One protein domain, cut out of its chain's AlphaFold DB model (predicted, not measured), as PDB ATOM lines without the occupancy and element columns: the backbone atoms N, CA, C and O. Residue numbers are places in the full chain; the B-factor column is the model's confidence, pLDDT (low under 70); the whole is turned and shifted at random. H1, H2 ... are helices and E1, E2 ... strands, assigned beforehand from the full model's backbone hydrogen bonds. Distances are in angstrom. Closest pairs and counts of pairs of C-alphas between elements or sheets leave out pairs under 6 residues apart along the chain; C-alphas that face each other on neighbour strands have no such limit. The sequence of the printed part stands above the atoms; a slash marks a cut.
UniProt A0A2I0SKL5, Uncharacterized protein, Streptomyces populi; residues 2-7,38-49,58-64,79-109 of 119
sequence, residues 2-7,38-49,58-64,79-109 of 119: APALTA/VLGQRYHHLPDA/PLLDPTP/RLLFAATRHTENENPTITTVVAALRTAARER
ATOM      1  N   ALA A   2      46.710  12.751   2.643       75.31
ATOM      2  CA  ALA A   2      45.322  12.346   2.881       75.31
ATOM      3  C   ALA A   2      45.262  10.988   3.623       75.31
ATOM      4  O   ALA A   2      46.033  10.099   3.261       75.31
ATOM      5  N   PRO A   3      44.354  10.788   4.606       83.12
ATOM      6  CA  PRO A   3      44.317   9.578   5.443       83.12
ATOM      7  C   PRO A   3      44.275   8.261   4.659       83.12
ATOM      8  O   PRO A   3      44.980   7.320   5.005       83.12
ATOM      9  N   ALA A   4      43.519   8.227   3.556       87.00
ATOM     10  CA  ALA A   4      43.426   7.055   2.687       87.00
ATOM     11  C   ALA A   4      44.781   6.653   2.092       87.00
ATOM     12  O   ALA A   4      45.119   5.477   2.084       87.00
ATOM     13  N   LEU A   5      45.566   7.629   1.621       89.12
ATOM     14  CA  LEU A   5      46.874   7.377   1.015       89.12
ATOM     15  C   LEU A   5      47.905   6.967   2.067       89.12
ATOM     16  O   LEU A   5      48.725   6.096   1.802       89.12
ATOM     17  N   THR A   6      47.827   7.543   3.270       89.00
ATOM     18  CA  THR A   6      48.657   7.114   4.403       89.00
ATOM     19  C   THR A   6      48.373   5.656   4.764       89.00
ATOM     20  O   THR A   6      49.302   4.862   4.861       89.00
ATOM     21  N   ALA A   7      47.099   5.285   4.927       87.62
ATOM     22  CA  ALA A   7      46.711   3.910   5.238       87.62
ATOM     23  C   ALA A   7      47.128   2.941   4.122       87.62
ATOM     24  O   ALA A   7      47.691   1.883   4.389       87.62
ATOM     25  N   VAL A  38      38.792   7.308 -10.924       92.19
ATOM     26  CA  VAL A  38      38.309   8.695 -10.828       92.19
ATOM     27  C   VAL A  38      37.409   8.844  -9.607       92.19
ATOM     28  O   VAL A  38      36.441   8.102  -9.450       92.19
ATOM     29  N   LEU A  39      37.697   9.830  -8.755       89.56
ATOM     30  CA  LEU A  39      36.820  10.214  -7.648       89.56
ATOM     31  C   LEU A  39      35.986  11.420  -8.057       89.56
ATOM     32  O   LEU A  39      36.525  12.441  -8.477       89.56
ATOM     33  N   GLY A  40      34.670  11.303  -7.920       87.94
ATOM     34  CA  GLY A  40      33.743  12.325  -8.380       87.94
ATOM     35  C   GLY A  40      32.544  12.504  -7.467       87.94
ATOM     36  O   GLY A  40      32.337  11.785  -6.487       87.94
ATOM     37  N   GLN A  41      31.739  13.501  -7.816       86.69
ATOM     38  CA  GLN A  41      30.451  13.759  -7.194       86.69
ATOM     39  C   GLN A  41      29.382  13.955  -8.266       86.69
ATOM     40  O   GLN A  41      29.658  14.523  -9.319       86.69
ATOM     41  N   ARG A  42      28.154  13.528  -7.988       83.62
ATOM     42  CA  ARG A  42      26.982  13.856  -8.813       83.62
ATOM     43  C   ARG A  42      25.729  13.944  -7.959       83.62
ATOM     44  O   ARG A  42      25.701  13.391  -6.864       83.62
ATOM     45  N   TYR A  43      24.691  14.604  -8.447       84.94
ATOM     46  CA  TYR A  43      23.367  14.517  -7.836       84.94
ATOM     47  C   TYR A  43      22.566  13.379  -8.467       84.94
ATOM     48  O   TYR A  43      22.656  13.155  -9.668       84.94
ATOM     49  N   HIS A  44      21.766  12.679  -7.664       79.56
ATOM     50  CA  HIS A  44      20.948  11.548  -8.116       79.56
ATOM     51  C   HIS A  44      19.897  11.913  -9.171       79.56
ATOM     52  O   HIS A  44      19.503  11.050  -9.944       79.56
ATOM     53  N   HIS A  45      19.422  13.159  -9.182       80.69
ATOM     54  CA  HIS A  45      18.426  13.627 -10.150       80.69
ATOM     55  C   HIS A  45      19.045  14.033 -11.495       80.69
ATOM     56  O   HIS A  45      18.311  14.307 -12.440       80.69
ATOM     57  N   LEU A  46      20.378  14.119 -11.583       81.94
ATOM     58  CA  LEU A  46      21.039  14.356 -12.860       81.94
ATOM     59  C   LEU A  46      21.017  13.066 -13.685       81.94
ATOM     60  O   LEU A  46      21.166  11.982 -13.113       81.94
ATOM     61  N   PRO A  47      20.847  13.165 -15.014       79.56
ATOM     62  CA  PRO A  47      20.868  12.000 -15.883       79.56
ATOM     63  C   PRO A  47      22.182  11.237 -15.719       79.56
ATOM     64  O   PRO A  47      23.254  11.838 -15.589       79.56
ATOM     65  N   ASP A  48      22.098   9.906 -15.735       78.62
ATOM     66  CA  ASP A  48      23.296   9.081 -15.709       78.62
ATOM     67  C   ASP A  48      24.014   9.188 -17.061       78.62
ATOM     68  O   ASP A  48      23.634   8.565 -18.050       78.62
ATOM     69  N   ALA A  49      25.039  10.038 -17.096       78.94
ATOM     70  CA  ALA A  49      25.919  10.237 -18.241       78.94
ATOM     71  C   ALA A  49      27.182   9.360 -18.166       78.94
ATOM     72  O   ALA A  49      28.172   9.655 -18.838       78.94
ATOM     73  N   PRO A  58      29.433   3.721  -5.339       86.94
ATOM     74  CA  PRO A  58      29.272   4.694  -4.268       86.94
ATOM     75  C   PRO A  58      30.400   4.562  -3.231       86.94
ATOM     76  O   PRO A  58      30.769   3.457  -2.824       86.94
ATOM     77  N   LEU A  59      30.933   5.698  -2.778       86.19
ATOM     78  CA  LEU A  59      31.936   5.770  -1.706       86.19
ATOM     79  C   LEU A  59      31.322   6.207  -0.381       86.19
ATOM     80  O   LEU A  59      31.606   5.618   0.660       86.19
ATOM     81  N   LEU A  60      30.485   7.244  -0.424       79.25
ATOM     82  CA  LEU A  60      29.870   7.838   0.755       79.25
ATOM     83  C   LEU A  60      28.534   8.488   0.378       79.25
ATOM     84  O   LEU A  60      28.439   9.142  -0.663       79.25
ATOM     85  N   ASP A  61      27.535   8.367   1.256       71.50
ATOM     86  CA  ASP A  61      26.424   9.321   1.278       71.50
ATOM     87  C   ASP A  61      26.946  10.616   1.929       71.50
ATOM     88  O   ASP A  61      27.291  10.605   3.115       71.50
ATOM     89  N   PRO A  62      27.068  11.715   1.168       67.94
ATOM     90  CA  PRO A  62      27.668  12.955   1.631       67.94
ATOM     91  C   PRO A  62      26.800  13.701   2.637       67.94
ATOM     92  O   PRO A  62      27.270  14.709   3.153       67.94
ATOM     93  N   THR A  63      25.564  13.263   2.908       71.00
ATOM     94  CA  THR A  63      24.692  13.930   3.879       71.00
ATOM     95  C   THR A  63      25.310  13.808   5.277       71.00
ATOM     96  O   THR A  63      25.389  12.692   5.818       71.00
ATOM     97  N   PRO A  64      25.788  14.913   5.882       66.06
ATOM     98  CA  PRO A  64      26.383  14.862   7.208       66.06
ATOM     99  C   PRO A  64      25.335  14.448   8.250       66.06
ATOM    100  O   PRO A  64      24.149  14.754   8.078       66.06
ATOM    101  N   ARG A  79      23.256  14.028  -3.094       81.81
ATOM    102  CA  ARG A  79      24.583  14.004  -3.711       81.81
ATOM    103  C   ARG A  79      25.172  12.607  -3.502       81.81
ATOM    104  O   ARG A  79      24.905  11.967  -2.498       81.81
ATOM    105  N   LEU A  80      25.951  12.134  -4.454       83.38
ATOM    106  CA  LEU A  80      26.656  10.865  -4.424       83.38
ATOM    107  C   LEU A  80      28.136  11.159  -4.622       83.38
ATOM    108  O   LEU A  80      28.499  11.740  -5.642       83.38
ATOM    109  N   LEU A  81      28.973  10.756  -3.666       87.75
ATOM    110  CA  LEU A  81      30.418  10.657  -3.861       87.75
ATOM    111  C   LEU A  81      30.728   9.257  -4.382       87.75
ATOM    112  O   LEU A  81      30.301   8.273  -3.773       87.75
ATOM    113  N   PHE A  82      31.454   9.160  -5.491       88.38
ATOM    114  CA  PHE A  82      31.695   7.889  -6.167       88.38
ATOM    115  C   PHE A  82      33.158   7.696  -6.566       88.38
ATOM    116  O   PHE A  82      33.899   8.664  -6.738       88.38
ATOM    117  N   ALA A  83      33.532   6.429  -6.735       92.06
ATOM    118  CA  ALA A  83      34.713   5.998  -7.467       92.06
ATOM    119  C   ALA A  83      34.251   5.379  -8.785       92.06
ATOM    120  O   ALA A  83      33.384   4.504  -8.776       92.06
ATOM    121  N   ALA A  84      34.820   5.844  -9.889       92.50
ATOM    122  CA  ALA A  84      34.634   5.263 -11.204       92.50
ATOM    123  C   ALA A  84      35.888   4.483 -11.605       92.50
ATOM    124  O   ALA A  84      37.006   4.977 -11.431       92.50
ATOM    125  N   THR A  85      35.683   3.289 -12.146       93.62
ATOM    126  CA  THR A  85      36.726   2.390 -12.650       93.62
ATOM    127  C   THR A  85      36.366   1.933 -14.056       93.62
ATOM    128  O   THR A  85      35.193   1.912 -14.430       93.62
ATOM    129  N   ARG A  86      37.357   1.555 -14.862       92.06
ATOM    130  CA  ARG A  86      37.079   0.888 -16.138       92.06
ATOM    131  C   ARG A  86      36.464  -0.486 -15.864       92.06
ATOM    132  O   ARG A  86      36.946  -1.206 -14.995       92.06
ATOM    133  N   HIS A  87      35.439  -0.846 -16.625       89.44
ATOM    134  CA  HIS A  87      34.892  -2.194 -16.625       89.44
ATOM    135  C   HIS A  87      35.910  -3.156 -17.240       89.44
ATOM    136  O   HIS A  87      36.401  -2.939 -18.355       89.44
ATOM    137  N   THR A  88      36.239  -4.214 -16.513       84.75
ATOM    138  CA  THR A  88      37.178  -5.250 -16.942       84.75
ATOM    139  C   THR A  88      36.566  -6.620 -16.697       84.75
ATOM    140  O   THR A  88      35.887  -6.830 -15.700       84.75
ATOM    141  N   GLU A  89      36.829  -7.569 -17.599       81.62
ATOM    142  CA  GLU A  89      36.351  -8.952 -17.442       81.62
ATOM    143  C   GLU A  89      36.943  -9.635 -16.204       81.62
ATOM    144  O   GLU A  89      36.324 -10.525 -15.629       81.62
ATOM    145  N   ASN A  90      38.136  -9.203 -15.784       82.44
ATOM    146  CA  ASN A  90      38.789  -9.682 -14.578       82.44
ATOM    147  C   ASN A  90      38.938  -8.556 -13.555       82.44
ATOM    148  O   ASN A  90      39.230  -7.414 -13.919       82.44
ATOM    149  N   GLU A  91      38.788  -8.890 -12.279       81.50
ATOM    150  CA  GLU A  91      38.986  -7.941 -11.191       81.50
ATOM    151  C   GLU A  91      40.470  -7.558 -11.083       81.50
ATOM    152  O   GLU A  91      41.360  -8.407 -11.159       81.50
ATOM    153  N   ASN A  92      40.750  -6.265 -10.904       87.69
ATOM    154  CA  ASN A  92      42.103  -5.783 -10.658       87.69
ATOM    155  C   ASN A  92      42.316  -5.613  -9.139       87.69
ATOM    156  O   ASN A  92      41.780  -4.663  -8.559       87.69
ATOM    157  N   PRO A  93      43.124  -6.473  -8.485       87.62
ATOM    158  CA  PRO A  93      43.283  -6.459  -7.029       87.62
ATOM    159  C   PRO A  93      43.903  -5.156  -6.507       87.62
ATOM    160  O   PRO A  93      43.621  -4.746  -5.377       87.62
ATOM    161  N   THR A  94      44.701  -4.464  -7.326       90.25
ATOM    162  CA  THR A  94      45.259  -3.152  -6.986       90.25
ATOM    163  C   THR A  94      44.157  -2.101  -6.926       90.25
ATOM    164  O   THR A  94      44.051  -1.381  -5.934       90.25
ATOM    165  N   ILE A  95      43.289  -2.047  -7.940       90.75
ATOM    166  CA  ILE A  95      42.159  -1.109  -7.976       90.75
ATOM    167  C   ILE A  95      41.191  -1.393  -6.822       90.75
ATOM    168  O   ILE A  95      40.809  -0.464  -6.106       90.75
ATOM    169  N   THR A  96      40.852  -2.662  -6.580       90.19
ATOM    170  CA  THR A  96      39.981  -3.065  -5.463       90.19
ATOM    171  C   THR A  96      40.543  -2.598  -4.122       90.19
ATOM    172  O   THR A  96      39.823  -2.009  -3.313       90.19
ATOM    173  N   THR A  97      41.846  -2.780  -3.909       91.75
ATOM    174  CA  THR A  97      42.547  -2.333  -2.701       91.75
ATOM    175  C   THR A  97      42.491  -0.814  -2.528       91.75
ATOM    176  O   THR A  97      42.175  -0.324  -1.441       91.75
ATOM    177  N   VAL A  98      42.737  -0.053  -3.599       90.81
ATOM    178  CA  VAL A  98      42.669   1.417  -3.578       90.81
ATOM    179  C   VAL A  98      41.253   1.891  -3.237       90.81
ATOM    180  O   VAL A  98      41.075   2.711  -2.333       90.81
ATOM    181  N   VAL A  99      40.228   1.350  -3.905       90.25
ATOM    182  CA  VAL A  99      38.821   1.712  -3.658       90.25
ATOM    183  C   VAL A  99      38.398   1.342  -2.232       90.25
ATOM    184  O   VAL A  99      37.702   2.122  -1.577       90.25
ATOM    185  N   ALA A 100      38.845   0.197  -1.711       89.62
ATOM    186  CA  ALA A 100      38.585  -0.209  -0.334       89.62
ATOM    187  C   ALA A 100      39.217   0.758   0.682       89.62
ATOM    188  O   ALA A 100      38.522   1.226   1.585       89.62
ATOM    189  N   ALA A 101      40.490   1.127   0.502       89.69
ATOM    190  CA  ALA A 101      41.174   2.085   1.372       89.69
ATOM    191  C   ALA A 101      40.481   3.460   1.377       89.69
ATOM    192  O   ALA A 101      40.286   4.066   2.434       89.69
ATOM    193  N   LEU A 102      40.037   3.926   0.205       88.75
ATOM    194  CA  LEU A 102      39.272   5.168   0.072       88.75
ATOM    195  C   LEU A 102      37.930   5.103   0.810       88.75
ATOM    196  O   LEU A 102      37.572   6.054   1.508       88.75
ATOM    197  N   ARG A 103      37.200   3.986   0.706       88.31
ATOM    198  CA  ARG A 103      35.940   3.783   1.444       88.31
ATOM    199  C   ARG A 103      36.157   3.775   2.955       88.31
ATOM    200  O   ARG A 103      35.377   4.406   3.666       88.31
ATOM    201  N   THR A 104      37.195   3.098   3.444       87.88
ATOM    202  CA  THR A 104      37.532   3.063   4.876       87.88
ATOM    203  C   THR A 104      37.820   4.467   5.401       87.88
ATOM    204  O   THR A 104      37.138   4.933   6.314       87.88
ATOM    205  N   ALA A 105      38.716   5.202   4.743       85.06
ATOM    206  CA  ALA A 105      39.057   6.565   5.145       85.06
ATOM    207  C   ALA A 105      37.860   7.534   5.073       85.06
ATOM    208  O   ALA A 105      37.726   8.430   5.909       85.06
ATOM    209  N   ALA A 106      36.966   7.368   4.091       80.50
ATOM    210  CA  ALA A 106      35.757   8.183   3.987       80.50
ATOM    211  C   ALA A 106      34.801   7.954   5.174       80.50
ATOM    212  O   ALA A 106      34.206   8.910   5.678       80.50
ATOM    213  N   ARG A 107      34.677   6.708   5.654       80.12
ATOM    214  CA  ARG A 107      33.852   6.364   6.824       80.12
ATOM    215  C   ARG A 107      34.425   6.942   8.117       80.12
ATOM    216  O   ARG A 107      33.679   7.559   8.870       80.12
ATOM    217  N   GLU A 108      35.734   6.823   8.327       79.44
ATOM    218  CA  GLU A 108      36.430   7.350   9.514       79.44
ATOM    219  C   GLU A 108      36.341   8.878   9.634       79.44
ATOM    220  O   GLU A 108      36.290   9.433  10.732       79.44
ATOM    221  N   ARG A 109      36.279   9.598   8.508       71.12
ATOM    222  CA  ARG A 109      36.083  11.055   8.544       71.12
ATOM    223  C   ARG A 109      34.650  11.463   8.860       71.12
ATOM    224  O   ARG A 109      34.449  12.531   9.434       71.12
TER     225      ARG A 109
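Overview. This is residues 2 to 7, 38 to 49, 58 to 64 and 79 to 109 of the 119 residues of an uncharacterized protein of Streptomyces populi (UniProt A0A2I0SKL5). A small antiparallel sheet, E1, E3, E2 in order, has the long helix H2 over one face, two layers; the short H1 packs on H2, clear of the sheet, and residues 87 to 94 stick out. The 56 printed residues hold H1, E1, E2, E3, H2 along the chain, class mixed. The whole is flat, 32 by 32 by 12 A, and only just loose, close to compact, radius of gyration of the C-alphas 12.6 A.

Along the chain. H1 is residues 3 to 7, from C-alpha 3 at (44.317, 9.578, 5.443). E1 is 38 to 43, E2 58 to 60, E3 79 to 86, 22.0 A. H2, 93 to 109, 24.5 A, ends at (36.083, 11.055, 8.544).

Arrangement. E3 is antiparallel to E1, N 40 and O 82 3.0 A apart, and to E2, N 59 and O 81 2.8 A apart. H2 is on the sheet, height 9.8 A; its closest C-alphas to E2 are Arg 103 and Leu 59, 5.5 A. H1 touches H2 at residues 101 to 106 alone, closest C-alphas Ala 4 and Ala 105, 5.0 A. Every O i to N i+4 pair in H1 and H2 is within hydrogen-bond range.

Size, cuts and confidence. Cuts at 8 to 37, 50 to 57 and 65 to 78 leave C-alpha gaps of 18.8, 15.4 and 11.1 A. The link E3 to H2 is short. Residues 62 and 64 have pLDDT under 70.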